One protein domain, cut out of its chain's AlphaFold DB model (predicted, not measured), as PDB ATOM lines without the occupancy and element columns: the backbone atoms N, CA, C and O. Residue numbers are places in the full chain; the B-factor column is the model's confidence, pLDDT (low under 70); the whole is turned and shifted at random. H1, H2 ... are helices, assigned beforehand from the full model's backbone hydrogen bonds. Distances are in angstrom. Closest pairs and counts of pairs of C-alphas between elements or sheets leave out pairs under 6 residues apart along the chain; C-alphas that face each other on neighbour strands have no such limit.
ATOM      1  N   ALA A   6     238.357 226.518 405.890       91.44
ATOM      2  CA  ALA A   6     238.400 225.133 405.433       91.44
ATOM      3  C   ALA A   6     238.691 225.054 403.930       91.44
ATOM      4  O   ALA A   6     239.486 224.212 403.502       91.44
ATOM      5  N   PHE A   7     238.099 225.953 403.140       91.75
ATOM      6  CA  PHE A   7     238.436 226.119 401.727       91.75
ATOM      7  C   PHE A   7     239.912 226.487 401.549       91.75
ATOM      8  O   PHE A   7     240.638 225.787 400.838       91.75
ATOM      9  N   SER A   8     240.379 227.524 402.255       92.12
ATOM     10  CA  SER A   8     241.759 228.001 402.118       92.12
ATOM     11  C   SER A   8     242.795 226.936 402.486       92.12
ATOM     12  O   SER A   8     243.736 226.689 401.725       92.12
ATOM     13  N   ALA A   9     242.574 226.191 403.574       93.75
ATOM     14  CA  ALA A   9     243.450 225.087 403.958       93.75
ATOM     15  C   ALA A   9     243.525 223.978 402.888       93.75
ATOM     16  O   ALA A   9     244.613 223.472 402.599       93.75
ATOM     17  N   ARG A  10     242.393 223.611 402.271       94.69
ATOM     18  CA  ARG A  10     242.347 222.578 401.218       94.69
ATOM     19  C   ARG A  10     243.059 223.021 399.945       94.69
ATOM     20  O   ARG A  10     243.847 222.251 399.399       94.69
ATOM     21  N   ILE A  11     242.835 224.259 399.502       94.62
ATOM     22  CA  ILE A  11     243.532 224.815 398.335       94.62
ATOM     23  C   ILE A  11     245.040 224.866 398.580       94.62
ATOM     24  O   ILE A  11     245.806 224.430 397.723       94.62
ATOM     25  N   HIS A  12     245.485 225.289 399.765       93.94
ATOM     26  CA  HIS A  12     246.907 225.260 400.110       93.94
ATOM     27  C   HIS A  12     247.515 223.857 400.041       93.94
ATOM     28  O   HIS A  12     248.600 223.674 399.483       93.94
ATOM     29  N   GLN A  13     246.825 222.853 400.584       95.31
ATOM     30  CA  GLN A  13     247.283 221.466 400.507       95.31
ATOM     31  C   GLN A  13     247.383 220.983 399.056       95.31
ATOM     32  O   GLN A  13     248.361 220.322 398.702       95.31
ATOM     33  N   LEU A  14     246.418 221.341 398.206       96.12
ATOM     34  CA  LEU A  14     246.447 220.986 396.791       96.12
ATOM     35  C   LEU A  14     247.578 221.664 396.036       96.12
ATOM     36  O   LEU A  14     248.353 220.969 395.384       96.12
ATOM     37  N   LEU A  15     247.743 222.976 396.197       95.44
ATOM     38  CA  LEU A  15     248.835 223.710 395.562       95.44
ATOM     39  C   LEU A  15     250.197 223.134 395.958       95.44
ATOM     40  O   LEU A  15     251.056 222.946 395.101       95.44
ATOM     41  N   ASN A  16     250.387 222.767 397.227       96.38
ATOM     42  CA  ASN A  16     251.624 222.129 397.673       96.38
ATOM     43  C   ASN A  16     251.853 220.765 397.003       96.38
ATOM     44  O   ASN A  16     252.968 220.480 396.557       96.38
ATOM     45  N   ARG A  17     250.811 219.931 396.891       97.75
ATOM     46  CA  ARG A  17     250.886 218.634 396.195       97.75
ATOM     47  C   ARG A  17     251.196 218.816 394.709       97.75
ATOM     48  O   ARG A  17     252.031 218.091 394.175       97.75
ATOM     49  N   GLU A  18     250.581 219.796 394.057       97.44
ATOM     50  CA  GLU A  18     250.822 220.106 392.647       97.44
ATOM     51  C   GLU A  18     252.226 220.652 392.405       97.44
ATOM     52  O   GLU A  18     252.897 220.205 391.480       97.44
ATOM     53  N   ILE A  19     252.720 221.550 393.258       97.75
ATOM     54  CA  ILE A  19     254.091 222.071 393.178       97.75
ATOM     55  C   ILE A  19     255.106 220.934 393.332       97.75
ATOM     56  O   ILE A  19     256.054 220.841 392.548       97.75
ATOM     57  N   LEU A  20     254.916 220.049 394.316       97.56
ATOM     58  CA  LEU A  20     255.776 218.878 394.504       97.56
ATOM     59  C   LEU A  20     255.719 217.941 393.293       97.56
ATOM     60  O   LEU A  20     256.766 217.532 392.787       97.56
ATOM     61  N   GLY A  21     254.517 217.657 392.786       96.75
ATOM     62  CA  GLY A  21     254.319 216.853 391.581       96.75
ATOM     63  C   GLY A  21     254.993 217.464 390.352       96.75
ATOM     64  O   GLY A  21     255.671 216.757 389.611       96.75
ATOM     65  N   MET A  22     254.889 218.781 390.167       97.75
ATOM     66  CA  MET A  22     255.507 219.491 389.047       97.75
ATOM     67  C   MET A  22     257.030 219.484 389.127       97.75
ATOM     68  O   MET A  22     257.694 219.305 388.107       97.75
ATOM     69  N   ARG A  23     257.605 219.633 390.324       97.62
ATOM     70  CA  ARG A  23     259.057 219.500 390.526       97.62
ATOM     71  C   ARG A  23     259.540 218.089 390.196       97.62
ATOM     72  O   ARG A  23     260.551 217.942 389.515       97.62
ATOM     73  N   ALA A  24     258.804 217.064 390.622       96.56
ATOM     74  CA  ALA A  24     259.120 215.679 390.279       96.56
ATOM     75  C   ALA A  24     259.020 215.434 388.763       96.56
ATOM     76  O   ALA A  24     259.910 214.818 388.180       96.56
ATOM     77  N   PHE A  25     257.986 215.979 388.117       96.88
ATOM     78  CA  PHE A  25     257.801 215.906 386.668       96.88
ATOM     79  C   PHE A  25     258.940 216.583 385.896       96.88
ATOM     80  O   PHE A  25     259.473 216.010 384.947       96.88
ATOM     81  N   LEU A  26     259.376 217.765 386.338       96.56
ATOM     82  CA  LEU A  26     260.545 218.448 385.782       96.56
ATOM     83  C   LEU A  26     261.821 217.614 385.918       96.56
ATOM     84  O   LEU A  26     262.555 217.471 384.943       96.56
ATOM     85  N   GLY A  27     262.053 217.002 387.083       96.06
ATOM     86  CA  GLY A  27     263.182 216.090 387.278       96.06
ATOM     87  C   GLY A  27     263.170 214.918 386.289       96.06
ATOM     88  O   GLY A  27     264.214 214.560 385.734       96.06
ATOM     89  N   THR A  28     261.989 214.366 385.997       94.69
ATOM     90  CA  THR A  28     261.811 213.320 384.978       94.69
ATOM     91  C   THR A  28     262.110 213.835 383.567       94.69
ATOM     92  O   THR A  28     262.800 213.153 382.810       94.69
ATOM     93  N   LEU A  29     261.666 215.045 383.207       94.44
ATOM     94  CA  LEU A  29     261.975 215.662 381.908       94.44
ATOM     95  C   LEU A  29     263.476 215.916 381.722       94.44
ATOM     96  O   LEU A  29     264.014 215.733 380.630       94.44
ATOM     97  N   GLU A  30     264.182 216.314 382.777       93.94
ATOM     98  CA  GLU A  30     265.636 216.478 382.730       93.94
ATOM     99  C   GLU A  30     266.364 215.139 382.595       93.94
ATOM    100  O   GLU A  30     267.365 215.038 381.879       93.94
ATOM    101  N   LEU A  31     265.871 214.099 383.269       92.12
ATOM    102  CA  LEU A  31     266.400 212.749 383.121       92.12
ATOM    103  C   LEU A  31     266.174 212.216 381.701       92.12
ATOM    104  O   LEU A  31     267.099 211.645 381.120       92.12
ATOM    105  N   GLU A  32     265.003 212.461 381.115       92.06
ATOM    106  CA  GLU A  32     264.709 212.167 379.709       92.06
ATOM    107  C   GLU A  32     265.712 212.867 378.788       92.06
ATOM    108  O   GLU A  32     266.366 212.208 377.982       92.06
ATOM    109  N   ALA A  33     265.928 214.173 378.977       90.25
ATOM    110  CA  ALA A  33     266.866 214.959 378.180       90.25
ATOM    111  C   ALA A  33     268.300 214.397 378.224       90.25
ATOM    112  O   ALA A  33     268.983 214.350 377.198       90.25
ATOM    113  N   ARG A  34     268.760 213.953 379.405       89.56
ATOM    114  CA  ARG A  34     270.074 213.310 379.582       89.56
ATOM    115  C   ARG A  34     270.134 211.926 378.938       89.56
ATOM    116  O   ARG A  34     271.165 211.569 378.376       89.56
ATOM    117  N   THR A  35     269.053 211.156 379.029       87.69
ATOM    118  CA  THR A  35     268.971 209.792 378.483       87.69
ATOM    119  C   THR A  35     268.956 209.817 376.959       87.69
ATOM    120  O   THR A  35     269.688 209.051 376.341       87.69
ATOM    121  N   LEU A  36     268.226 210.758 376.350       84.56
ATOM    122  CA  LEU A  36     268.222 210.975 374.899       84.56
ATOM    123  C   LEU A  36     269.616 211.316 374.348       84.56
ATOM    124  O   LEU A  36     269.936 210.946 373.224       84.56
ATOM    125  N   GLY A  37     270.470 211.973 375.142       79.88
ATOM    126  CA  GLY A  37     271.856 212.266 374.766       79.88
ATOM    127  C   GLY A  37     272.820 211.077 374.871       79.88
ATOM    128  O   GLY A  37     273.956 211.173 374.409       79.88
ATOM    129  N   ARG A  38     272.412 209.956 375.483       78.06
ATOM    130  CA  ARG A  38     273.259 208.770 375.671       78.06
ATOM    131  C   ARG A  38     272.853 207.674 374.688       78.06
ATOM    132  O   ARG A  38     271.814 207.036 374.829       78.06
ATOM    133  N   LEU A  39     273.718 207.402 373.713       60.88
ATOM    134  CA  LEU A  39     273.591 206.236 372.839       60.88
ATOM    135  C   LEU A  39     273.627 204.964 373.712       60.88
ATOM    136  O   LEU A  39     274.634 204.726 374.373       60.88
ATOM    137  N   ARG A  40     272.563 204.136 373.660       65.62
ATOM    138  CA  ARG A  40     272.411 202.791 374.289       65.62
ATOM    139  C   ARG A  40     271.716 202.694 375.662       65.62
ATOM    140  O   ARG A  40     272.089 201.844 376.463       65.62
ATOM    141  N   ALA A  41     270.663 203.468 375.922       77.44
ATOM    142  CA  ALA A  41     269.830 203.265 377.120       77.44
ATOM    143  C   ALA A  41     268.311 203.169 376.828       77.44
ATOM    144  O   ALA A  41     267.532 203.931 377.401       77.44
ATOM    145  N   PRO A  42     267.856 202.259 375.936       79.56
ATOM    146  CA  PRO A  42     266.439 202.160 375.568       79.56
ATOM    147  C   PRO A  42     265.534 201.743 376.737       79.56
ATOM    148  O   PRO A  42     264.413 202.236 376.835       79.56
ATOM    149  N   ASP A  43     266.011 200.884 377.640       84.31
ATOM    150  CA  ASP A  43     265.221 200.449 378.797       84.31
ATOM    151  C   ASP A  43     265.052 201.574 379.825       84.31
ATOM    152  O   ASP A  43     263.942 201.816 380.292       84.31
ATOM    153  N   VAL A  44     266.109 202.361 380.066       85.44
ATOM    154  CA  VAL A  44     266.038 203.566 380.910       85.44
ATOM    155  C   VAL A  44     265.072 204.586 380.313       85.44
ATOM    156  O   VAL A  44     264.270 205.178 381.030       85.44
ATOM    157  N   LEU A  45     265.093 204.780 378.989       86.44
ATOM    158  CA  LEU A  45     264.151 205.684 378.329       86.44
ATOM    159  C   LEU A  45     262.701 205.203 378.489       86.44
ATOM    160  O   LEU A  45     261.813 206.021 378.723       86.44
ATOM    161  N   ARG A  46     262.457 203.888 378.412       88.06
ATOM    162  CA  ARG A  46     261.129 203.303 378.644       88.06
ATOM    163  C   ARG A  46     260.636 203.587 380.064       88.06
ATOM    164  O   ARG A  46     259.508 204.047 380.221       88.06
ATOM    165  N   GLU A  47     261.473 203.360 381.073       90.44
ATOM    166  CA  GLU A  47     261.139 203.654 382.473       90.44
ATOM    167  C   GLU A  47     260.812 205.137 382.674       90.44
ATOM    168  O   GLU A  47     259.769 205.470 383.236       90.44
ATOM    169  N   VAL A  48     261.644 206.028 382.128       92.00
ATOM    170  CA  VAL A  48     261.435 207.481 382.190       92.00
ATOM    171  C   VAL A  48     260.095 207.887 381.572       92.00
ATOM    172  O   VAL A  48     259.369 208.693 382.158       92.00
ATOM    173  N   VAL A  49     259.725 207.315 380.423       89.69
ATOM    174  CA  VAL A  49     258.430 207.586 379.780       89.69
ATOM    175  C   VAL A  49     257.265 207.103 380.647       89.69
ATOM    176  O   VAL A  49     256.304 207.853 380.827       89.69
ATOM    177  N   CYS A  50     257.349 205.903 381.228       91.62
ATOM    178  CA  CYS A  50     256.316 205.393 382.134       91.62
ATOM    179  C   CYS A  50     256.157 206.281 383.377       91.62
ATOM    180  O   CYS A  50     255.035 206.661 383.723       91.62
ATOM    181  N   THR A  51     257.260 206.679 384.019       93.75
ATOM    182  CA  THR A  51     257.231 207.605 385.160       93.75
ATOM    183  C   THR A  51     256.612 208.947 384.771       93.75
ATOM    184  O   THR A  51     255.743 209.450 385.486       93.75
ATOM    185  N   LYS A  52     256.992 209.497 383.610       92.56
ATOM    186  CA  LYS A  52     256.450 210.757 383.084       92.56
ATOM    187  C   LYS A  52     254.935 210.683 382.889       92.56
ATOM    188  O   LYS A  52     254.224 211.598 383.296       92.56
ATOM    189  N   GLN A  53     254.429 209.595 382.307       93.19
ATOM    190  CA  GLN A  53     252.992 209.384 382.101       93.19
ATOM    191  C   GLN A  53     252.226 209.287 383.426       93.19
ATOM    192  O   GLN A  53     251.197 209.944 383.581       93.19
ATOM    193  N   GLY A  54     252.744 208.526 384.397       94.75
ATOM    194  CA  GLY A  54     252.128 208.415 385.723       94.75
ATOM    195  C   GLY A  54     252.062 209.759 386.454       94.75
ATOM    196  O   GLY A  54     251.020 210.127 386.996       94.75
ATOM    197  N   GLN A  55     253.145 210.538 386.408       94.88
ATOM    198  CA  GLN A  55     253.189 211.881 386.990       94.88
ATOM    199  C   GLN A  55     252.239 212.855 386.280       94.88
ATOM    200  O   GLN A  55     251.551 213.623 386.949       94.88
ATOM    201  N   ALA A  56     252.148 212.804 384.947       93.69
ATOM    202  CA  ALA A  56     251.212 213.629 384.185       93.69
ATOM    203  C   ALA A  56     249.748 213.316 384.539       93.69
ATOM    204  O   ALA A  56     248.953 214.235 384.729       93.69
ATOM    205  N   ALA A  57     249.402 212.033 384.683       95.88
ATOM    206  CA  ALA A  57     248.066 211.612 385.101       95.88
ATOM    207  C   ALA A  57     247.730 212.099 386.521       95.88
ATOM    208  O   ALA A  57     246.641 212.624 386.750       95.88
ATOM    209  N   LEU A  58     248.678 211.990 387.459       95.94
ATOM    210  CA  LEU A  58     248.517 212.504 388.820       95.94
ATOM    211  C   LEU A  58     248.295 214.023 388.832       95.94
ATOM    212  O   LEU A  58     247.379 214.506 389.492       95.94
ATOM    213  N   LEU A  59     249.106 214.776 388.089       96.56
ATOM    214  CA  LEU A  59     248.982 216.232 387.987       96.56
ATOM    215  C   LEU A  59     247.643 216.654 387.373       96.56
ATOM    216  O   LEU A  59     247.025 217.599 387.855       96.56
ATOM    217  N   ALA A  60     247.158 215.933 386.361       94.94
ATOM    218  CA  ALA A  60     245.841 216.181 385.782       94.94
ATOM    219  C   ALA A  60     244.708 215.933 386.794       94.94
ATOM    220  O   ALA A  60     243.755 216.711 386.852       94.94
ATOM    221  N   ALA A  61     244.820 214.886 387.616       96.38
ATOM    222  CA  ALA A  61     243.852 214.603 388.673       96.38
ATOM    223  C   ALA A  61     243.839 215.703 389.749       96.38
ATOM    224  O   ALA A  61     242.767 216.176 390.116       96.38
ATOM    225  N   LEU A  62     245.013 216.162 390.198       96.12
ATOM    226  CA  LEU A  62     245.129 217.257 391.169       96.12
ATOM    227  C   LEU A  62     244.571 218.579 390.623       96.12
ATOM    228  O   LEU A  62     243.841 219.277 391.325       96.12
ATOM    229  N   ALA A  63     244.857 218.898 389.359       94.00
ATOM    230  CA  ALA A  63     244.334 220.099 388.715       94.00
ATOM    231  C   ALA A  63     242.801 220.070 388.610       94.00
ATOM    232  O   ALA A  63     242.153 221.104 388.773       94.00
ATOM    233  N   ARG A  64     242.220 218.886 388.375       95.00
ATOM    234  CA  ARG A  64     240.767 218.690 388.381       95.00
ATOM    235  C   ARG A  64     240.178 218.835 389.782       95.00
ATOM    236  O   ARG A  64     239.204 219.555 389.936       95.00
ATOM    237  N   GLU A  65     240.807 218.238 390.794       95.50
ATOM    238  CA  GLU A  65     240.403 218.389 392.199       95.50
ATOM    239  C   GLU A  65     240.393 219.871 392.619       95.50
ATOM    240  O   GLU A  65     239.445 220.341 393.249       95.50
ATOM    241  N   ARG A  66     241.405 220.644 392.197       95.31
ATOM    242  CA  ARG A  66     241.440 222.099 392.401       95.31
ATOM    243  C   ARG A  66     240.283 222.801 391.690       95.31
ATOM    244  O   ARG A  66     239.641 223.649 392.301       95.31
ATOM    245  N   ALA A  67     240.021 222.474 390.425       93.31
ATOM    246  CA  ALA A  67     238.925 223.077 389.666       93.31
ATOM    247  C   ALA A  67     237.560 222.816 390.311       93.31
ATOM    248  O   ALA A  67     236.785 223.754 390.488       93.31
ATOM    249  N   ASP A  68     237.309 221.581 390.746       93.06
ATOM    250  CA  ASP A  68     236.064 221.199 391.412       93.06
ATOM    251  C   ASP A  68     235.878 221.960 392.740       93.06
ATOM    252  O   ASP A  68     234.781 222.435 393.036       93.06
ATOM    253  N   LEU A  69     236.950 222.156 393.523       92.12
ATOM    254  CA  LEU A  69     236.895 222.938 394.766       92.12
ATOM    255  C   LEU A  69     236.666 224.433 394.533       92.12
ATOM    256  O   LEU A  69     235.897 225.051 395.266       92.12
ATOM    257  N   VAL A  70     237.331 225.016 393.535       90.69
ATOM    258  CA  VAL A  70     237.176 226.434 393.174       90.69
ATOM    259  C   VAL A  70     235.752 226.712 392.686       90.69
ATOM    260  O   VAL A  70     235.130 227.681 393.123       90.69
ATOM    261  N   LEU A  71     235.203 225.817 391.860       90.25
ATOM    262  CA  LEU A  71     233.810 225.867 391.415       90.25
ATOM    263  C   LEU A  71     232.828 225.740 392.585       90.25
ATOM    264  O   LEU A  71     231.889 226.528 392.688       90.25
ATOM    265  N   ALA A  72     233.051 224.789 393.497       89.06
ATOM    266  CA  ALA A  72     232.197 224.599 394.672       89.06
ATOM    267  C   ALA A  72     232.222 225.797 395.638       89.06
ATOM    268  O   ALA A  72     231.246 226.029 396.348       89.06
ATOM    269  N   HIS A  73     233.314 226.569 395.653       87.69
ATOM    270  CA  HIS A  73     233.427 227.809 396.423       87.69
ATOM    271  C   HIS A  73     232.694 229.000 395.775       87.69
ATOM    272  O   HIS A  73     232.545 230.043 396.405       87.69
ATOM    273  N   GLY A  74     232.200 228.849 394.541       84.00
ATOM    274  CA  GLY A  74     231.407 229.865 393.846       84.00
ATOM    275  C   GLY A  74     232.184 230.734 392.857       84.00
ATOM    276  O   GLY A  74     231.634 231.721 392.371       84.00
ATOM    277  N   SER A  75     233.434 230.390 392.529       79.19
ATOM    278  CA  SER A  75     234.168 231.063 391.450       79.19
ATOM    279  C   SER A  75     233.651 230.625 390.076       79.19
ATOM    280  O   SER A  75     233.290 229.467 389.862       79.19
ATOM    281  N   SER A  76     233.665 231.547 389.111       77.00
ATOM    282  CA  SER A  76     233.368 231.266 387.701       77.00
ATOM    283  C   SER A  76     234.483 230.516 386.966       77.00
ATOM    284  O   SER A  76     234.265 230.028 385.853       77.00
ATOM    285  N   ALA A  77     235.673 230.402 387.561       74.12
ATOM    286  CA  ALA A  77     236.835 229.778 386.947       74.12
ATOM    287  C   ALA A  77     236.704 228.245 386.904       74.12
ATOM    288  O   ALA A  77     237.271 227.518 387.720       74.12
ATOM    289  N   SER A  78     236.013 227.731 385.885       70.00
ATOM    290  CA  SER A  78     235.824 226.287 385.656       70.00
ATOM    291  C   SER A  78     237.110 225.497 385.418       70.00
ATOM    292  O   SER A  78     237.126 224.274 385.517       70.00
ATOM    293  N   ASN A  79     238.207 226.191 385.128       75.44
ATOM    294  CA  ASN A  79     239.542 225.621 384.976       75.44
ATOM    295  C   ASN A  79     240.359 225.631 386.284       75.44
ATOM    296  O   ASN A  79     241.535 225.259 386.270       75.44
ATOM    297  N   GLY A  80     239.768 226.073 387.400       78.94
ATOM    298  CA  GLY A  80     240.429 226.130 388.700       78.94
ATOM    299  C   GLY A  80     241.570 227.137 388.766       78.94
ATOM    300  O   GLY A  80     242.517 226.921 389.527       78.94
ATOM    301  N   ARG A  81     241.540 228.186 387.935       86.19
ATOM    302  CA  ARG A  81     242.464 229.318 388.070       86.19
ATOM    303  C   ARG A  81     242.164 230.061 389.361       86.19
ATOM    304  O   ARG A  81     241.009 230.272 389.709       86.19
ATOM    305  N   LEU A  82     243.225 230.476 390.040       87.12
ATOM    306  CA  LEU A  82     243.111 231.197 391.303       87.12
ATOM    307  C   LEU A  82     243.243 232.714 391.142       87.12
ATOM    308  O   LEU A  82     243.119 233.414 392.135       87.12
ATOM    309  N   ASP A  83     243.446 233.226 389.922       85.00
ATOM    310  CA  ASP A  83     243.639 234.666 389.668       85.00
ATOM    311  C   ASP A  83     242.445 235.509 390.150       85.00
ATOM    312  O   ASP A  83     242.620 236.600 390.673       85.00
ATOM    313  N   GLU A  84     241.225 234.982 390.025       82.06
ATOM    314  CA  GLU A  84     239.997 235.646 390.496       82.06
ATOM    315  C   GLU A  84     239.842 235.587 392.026       82.06
ATOM    316  O   GLU A  84     239.054 236.329 392.603       82.06
ATOM    317  N   LEU A  85     240.585 234.699 392.692       84.56
ATOM    318  CA  LEU A  85     240.510 234.464 394.134       84.56
ATOM    319  C   LEU A  85     241.646 235.141 394.910       84.56
ATOM    320  O   LEU A  85     241.590 235.169 396.137       84.56
ATOM    321  N   THR A  86     242.663 235.699 394.244       82.00
ATOM    322  CA  THR A  86     243.820 236.301 394.930       82.00
ATOM    323  C   THR A  86     243.494 237.595 395.670       82.00
ATOM    324  O   THR A  86     244.194 237.919 396.626       82.00
ATOM    325  N   ASP A  87     242.429 238.306 395.295       84.25
ATOM    326  CA  ASP A  87     241.982 239.495 396.035       84.25
ATOM    327  C   ASP A  87     241.353 239.105 397.384       84.25
ATOM    328  O   ASP A  87     241.558 239.769 398.404       84.25
ATOM    329  N   GLU A  88     240.618 237.989 397.415       85.88
ATOM    330  CA  GLU A  88     240.000 237.470 398.636       85.88
ATOM    331  C   GLU A  88     240.998 236.678 399.497       85.88
ATOM    332  O   GLU A  88     240.996 236.821 400.727       85.88
ATOM    333  N   TYR A  89     241.887 235.918 398.850       88.12
ATOM    334  CA  TYR A  89     242.892 235.028 399.440       88.12
ATOM    335  C   TYR A  89     244.302 235.327 398.881       88.12
ATOM    336  O   TYR A  89     244.851 234.550 398.087       88.12
ATOM    337  N   PRO A  90     244.929 236.450 399.283       88.94
ATOM    338  CA  PRO A  90     246.248 236.855 398.783       88.94
ATOM    339  C   PRO A  90     247.356 235.844 399.104       88.94
ATOM    340  O   PRO A  90     248.368 235.783 398.404       88.94
ATOM    341  N   GLU A  91     247.165 235.007 400.122       89.25
ATOM    342  CA  GLU A  91     248.079 233.927 400.485       89.25
ATOM    343  C   GLU A  91     248.294 232.886 399.367       89.25
ATOM    344  O   GLU A  91     249.334 232.220 399.337       89.25
ATOM    345  N   PHE A  92     247.374 232.764 398.402       91.50
ATOM    346  CA  PHE A  92     247.542 231.846 397.270       91.50
ATOM    347  C   PHE A  92     248.500 232.374 396.207       91.50
ATOM    348  O   PHE A  92     249.088 231.566 395.485       91.50
ATOM    349  N   LEU A  93     248.698 233.693 396.121       91.06
ATOM    350  CA  LEU A  93     249.401 234.350 395.017       91.06
ATOM    351  C   LEU A  93     250.793 233.750 394.771       91.06
ATOM    352  O   LEU A  93     251.135 233.395 393.644       91.06
ATOM    353  N   ALA A  94     251.580 233.573 395.835       92.69
ATOM    354  CA  ALA A  94     252.940 233.046 395.732       92.69
ATOM    355  C   ALA A  94     252.975 231.580 395.261       92.69
ATOM    356  O   ALA A  94     253.782 231.205 394.404       92.69
ATOM    357  N   SER A  95     252.083 230.743 395.800       93.88
ATOM    358  CA  SER A  95     252.020 229.315 395.457       93.88
ATOM    359  C   SER A  95     251.475 229.109 394.044       93.88
ATOM    360  O   SER A  95     252.016 228.316 393.275       93.88
ATOM    361  N   TRP A  96     250.454 229.878 393.668       94.56
ATOM    362  CA  TRP A  96     249.884 229.869 392.327       94.56
ATOM    363  C   TRP A  96     250.889 230.348 391.275       94.56
ATOM    364  O   TRP A  96     251.110 229.659 390.281       94.56
ATOM    365  N   GLY A  97     251.584 231.462 391.532       94.12
ATOM    366  CA  GLY A  97     252.656 231.952 390.664       94.12
ATOM    367  C   GLY A  97     253.770 230.920 390.475       94.12
ATOM    368  O   GLY A  97     254.195 230.664 389.349       94.12
ATOM    369  N   THR A  98     254.178 230.247 391.557       96.00
ATOM    370  CA  THR A  98     255.157 229.150 391.496       96.00
ATOM    371  C   THR A  98     254.670 228.002 390.610       96.00
ATOM    372  O   THR A  98     255.425 227.500 389.779       96.00
ATOM    373  N   LEU A  99     253.413 227.576 390.759       95.44
ATOM    374  CA  LEU A  99     252.845 226.489 389.964       95.44
ATOM    375  C   LEU A  99     252.752 226.848 388.470       95.44
ATOM    376  O   LEU A  99     253.098 226.028 387.613       95.44
ATOM    377  N   CYS A 100     252.332 228.076 388.156       95.00
ATOM    378  CA  CYS A 100     252.292 228.605 386.792       95.00
ATOM    379  C   CYS A 100     253.682 228.604 386.147       95.00
ATOM    380  O   CYS A 100     253.841 228.138 385.016       95.00
ATOM    381  N   GLU A 101     254.696 229.052 386.884       96.94
ATOM    382  CA  GLU A 101     256.075 229.087 386.404       96.94
ATOM    383  C   GLU A 101     256.641 227.678 386.176       96.94
ATOM    384  O   GLU A 101     257.174 227.386 385.104       96.94
ATOM    385  N   LEU A 102     256.444 226.752 387.121       96.38
ATOM    386  CA  LEU A 102     256.853 225.353 386.944       96.38
ATOM    387  C   LEU A 102     256.171 224.709 385.729       96.38
ATOM    388  O   LEU A 102     256.803 223.958 384.986       96.38
ATOM    389  N   THR A 103     254.894 225.024 385.495       94.75
ATOM    390  CA  THR A 103     254.143 224.543 384.327       94.75
ATOM    391  C   THR A 103     254.722 225.089 383.023       94.75
ATOM    392  O   THR A 103     254.868 224.338 382.055       94.75
ATOM    393  N   ARG A 104     255.078 226.380 382.986       97.00
ATOM    394  CA  ARG A 104     255.730 227.012 381.831       97.00
ATOM    395  C   ARG A 104     257.054 226.319 381.509       97.00
ATOM    396  O   ARG A 104     257.228 225.837 380.391       97.00
ATOM    397  N   VAL A 105     257.932 226.182 382.504       97.25
ATOM    398  CA  VAL A 105     259.233 225.515 382.344       97.25
ATOM    399  C   VAL A 105     259.055 224.063 381.890       97.25
ATOM    400  O   VAL A 105     259.755 223.609 380.987       97.25
ATOM    401  N   ALA A 106     258.093 223.327 382.453       95.31
ATOM    402  CA  ALA A 106     257.845 221.938 382.068       95.31
ATOM    403  C   ALA A 106     257.402 221.804 380.606       95.31
ATOM    404  O   ALA A 106     257.860 220.895 379.910       95.31
ATOM    405  N   ARG A 107     256.561 222.721 380.111       94.44
ATOM    406  CA  ARG A 107     256.166 222.755 378.695       94.44
ATOM    407  C   ARG A 107     257.364 222.997 377.788       94.44
ATOM    408  O   ARG A 107     257.544 222.254 376.832       94.44
ATOM    409  N   GLU A 108     258.197 223.981 378.110       95.75
ATOM    410  CA  GLU A 108     259.399 224.297 377.329       95.75
ATOM    411  C   GLU A 108     260.349 223.101 377.249       95.75
ATOM    412  O   GLU A 108     260.785 222.717 376.163       95.75
ATOM    413  N   ARG A 109     260.609 222.448 378.388       93.62
ATOM    414  CA  ARG A 109     261.470 221.259 378.442       93.62
ATOM    415  C   ARG A 109     260.886 220.074 377.686       93.62
ATOM    416  O   ARG A 109     261.625 219.388 376.984       93.62
ATOM    417  N   ASN A 110     259.583 219.836 377.789       92.06
ATOM    418  CA  ASN A 110     258.945 218.744 377.062       92.06
ATOM    419  C   ASN A 110     258.955 218.986 375.542       92.06
ATOM    420  O   ASN A 110     259.200 218.050 374.784       92.06
ATOM    421  N   THR A 111     258.758 220.231 375.095       93.56
ATOM    422  CA  THR A 111     258.882 220.611 373.677       93.56
ATOM    423  C   THR A 111     260.301 220.384 373.156       93.56
ATOM    424  O   THR A 111     260.483 219.782 372.099       93.56
ATOM    425  N   GLU A 112     261.316 220.801 373.913       92.69
ATOM    426  CA  GLU A 112     262.722 220.590 373.553       92.69
ATOM    427  C   GLU A 112     263.096 219.097 373.508       92.69
ATOM    428  O   GLU A 112     263.774 218.653 372.580       92.69
ATOM    429  N   ASN A 113     262.614 218.291 374.460       90.94
ATOM    430  CA  ASN A 113     262.794 216.836 374.418       90.94
ATOM    431  C   ASN A 113     262.125 216.222 373.178       90.94
ATOM    432  O   ASN A 113     262.722 215.360 372.534       90.94
ATOM    433  N   GLY A 114     260.926 216.691 372.814       91.12
ATOM    434  CA  GLY A 114     260.229 216.283 371.592       91.12
ATOM    435  C   GLY A 114     261.058 216.548 370.335       91.12
ATOM    436  O   GLY A 114     261.288 215.630 369.550       91.12
ATOM    437  N   ARG A 115     261.621 217.758 370.207       91.94
ATOM    438  CA  ARG A 115     262.510 218.124 369.092       91.94
ATOM    439  C   ARG A 115     263.699 217.166 368.961       91.94
ATOM    440  O   ARG A 115     264.000 216.702 367.866       91.94
ATOM    441  N   ARG A 116     264.353 216.812 370.075       88.25
ATOM    442  CA  ARG A 116     265.492 215.870 370.076       88.25
ATOM    443  C   ARG A 116     265.101 214.464 369.629       88.25
ATOM    444  O   ARG A 116     265.885 213.802 368.949       88.25
ATOM    445  N   ILE A 117     263.914 213.998 370.019       87.19
ATOM    446  CA  ILE A 117     263.379 212.703 369.582       87.19
ATOM    447  C   ILE A 117     263.177 212.712 368.065       87.19
ATOM    448  O   ILE A 117     263.605 211.773 367.389       87.19
ATOM    449  N   ASP A 118     262.585 213.779 367.529       87.94
ATOM    450  CA  ASP A 118     262.348 213.920 366.091       87.94
ATOM    451  C   ASP A 118     263.658 213.980 365.296       87.94
ATOM    452  O   ASP A 118     263.793 213.306 364.273       87.94
ATOM    453  N   GLU A 119     264.666 214.692 365.802       87.19
ATOM    454  CA  GLU A 119     266.005 214.747 365.204       87.19
ATOM    455  C   GLU A 119     266.694 213.381 365.191       87.19
ATOM    456  O   GLU A 119     267.200 212.952 364.151       87.19
ATOM    457  N   CYS A 120     266.658 212.652 366.311       84.06
ATOM    458  CA  CYS A 120     267.199 211.295 366.377       84.06
ATOM    459  C   CYS A 120     266.476 210.359 365.404       84.06
ATOM    460  O   CYS A 120     267.109 209.553 364.717       84.06
ATOM    461  N   ARG A 121     265.145 210.467 365.311       85.75
ATOM    462  CA  ARG A 121     264.341 209.683 364.368       85.75
ATOM    463  C   ARG A 121     264.734 209.991 362.926       85.75
ATOM    464  O   ARG A 121     264.927 209.059 362.147       85.75
ATOM    465  N   HIS A 122     264.873 211.267 362.579       85.00
ATOM    466  CA  HIS A 122     265.262 211.695 361.238       85.00
ATOM    467  C   HIS A 122     266.665 211.191 360.864       85.00
ATOM    468  O   HIS A 122     266.836 210.582 359.807       85.00
ATOM    469  N   ALA A 123     267.642 211.341 361.764       82.00
ATOM    470  CA  ALA A 123     269.001 210.837 361.570       82.00
ATOM    471  C   ALA A 123     269.033 209.310 361.377       82.00
ATOM    472  O   ALA A 123     269.709 208.816 360.475       82.00
ATOM    473  N   ASN A 124     268.251 208.560 362.162       83.56
ATOM    474  CA  ASN A 124     268.146 207.105 362.025       83.56
ATOM    475  C   ASN A 124     267.554 206.691 360.671       83.56
ATOM    476  O   ASN A 124     268.038 205.741 360.056       83.56
ATOM    477  N   VAL A 125     266.531 207.400 360.182       87.00
ATOM    478  CA  VAL A 125     265.949 207.139 358.856       87.00
ATOM    479  C   VAL A 125     266.983 207.373 357.753       87.00
ATOM    480  O   VAL A 125     267.142 206.514 356.886       87.00
ATOM    481  N   ILE A 126     267.732 208.480 357.809       86.19
ATOM    482  CA  ILE A 126     268.805 208.769 356.843       86.19
ATOM    483  C   ILE A 126     269.880 207.680 356.887       86.19
ATOM    484  O   ILE A 126     270.233 207.133 355.844       86.19
TER     485      ILE A 126
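This is residues 6 to 126 of the 162 residues of an uncharacterized protein of Candidimonas sp (UniProt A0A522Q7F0). Three long helices lie lengthwise in a loose rod: the longest, H3, packs on H1, and H1 packs in turn on H2, while H2 and H3 stay apart like the two sides of an open trough. H1 and H2 form a helical hairpin, a long link then leads back to H3 beside H1, and residues 121 to 126 of H3 stick out at one end. The printed part has 121 residues with three named helices, in the order H1, H2, H3, and no named strand; its class is all helix. It is loose, with a radius of gyration of the C-alphas of 17.6 A, and spans 57 by 21 by 20 A.

H3, residues 92 to 126, is 51.2 A from first to last C-alpha and ends at C-alpha 126 at (268.805, 208.769, 356.843). H1, residues 6 to 36, is 45.0 A long and begins at C-alpha 6 at (238.400, 225.133, 405.433). H2, residues 42 to 72, is 45.2 A long and begins at C-alpha 42 at (266.439, 202.160, 375.568).

H3 touches H1, the closest C-alphas being those of Leu 99 and Ile 19, 5.6 A apart. They run the same way at a shallow tilt of 23 degrees. H1 touches H2, closest at the C-alphas of Phe 25 and Gln 55, 6.1 A apart. This hairpin runs opposite ways at a shallow tilt of 20 degrees. H2 and H3 are apart. In H1, H2 and H3 every O i to N i+4 pair is within hydrogen-bond range.

The C-alphas of Ala 6 and Ile 126, the two farthest apart, are 59.6 A from each other. The printed part has no cut. The link from H1 to H2 is tight, with 5 residues; that from H2 to H3, residues 73 to 91, is long. Residues 38 to 43 and 121 to 126 stand free. Mean pLDDT of the printed part is 90.2, and residues 39 to 40 are under 70.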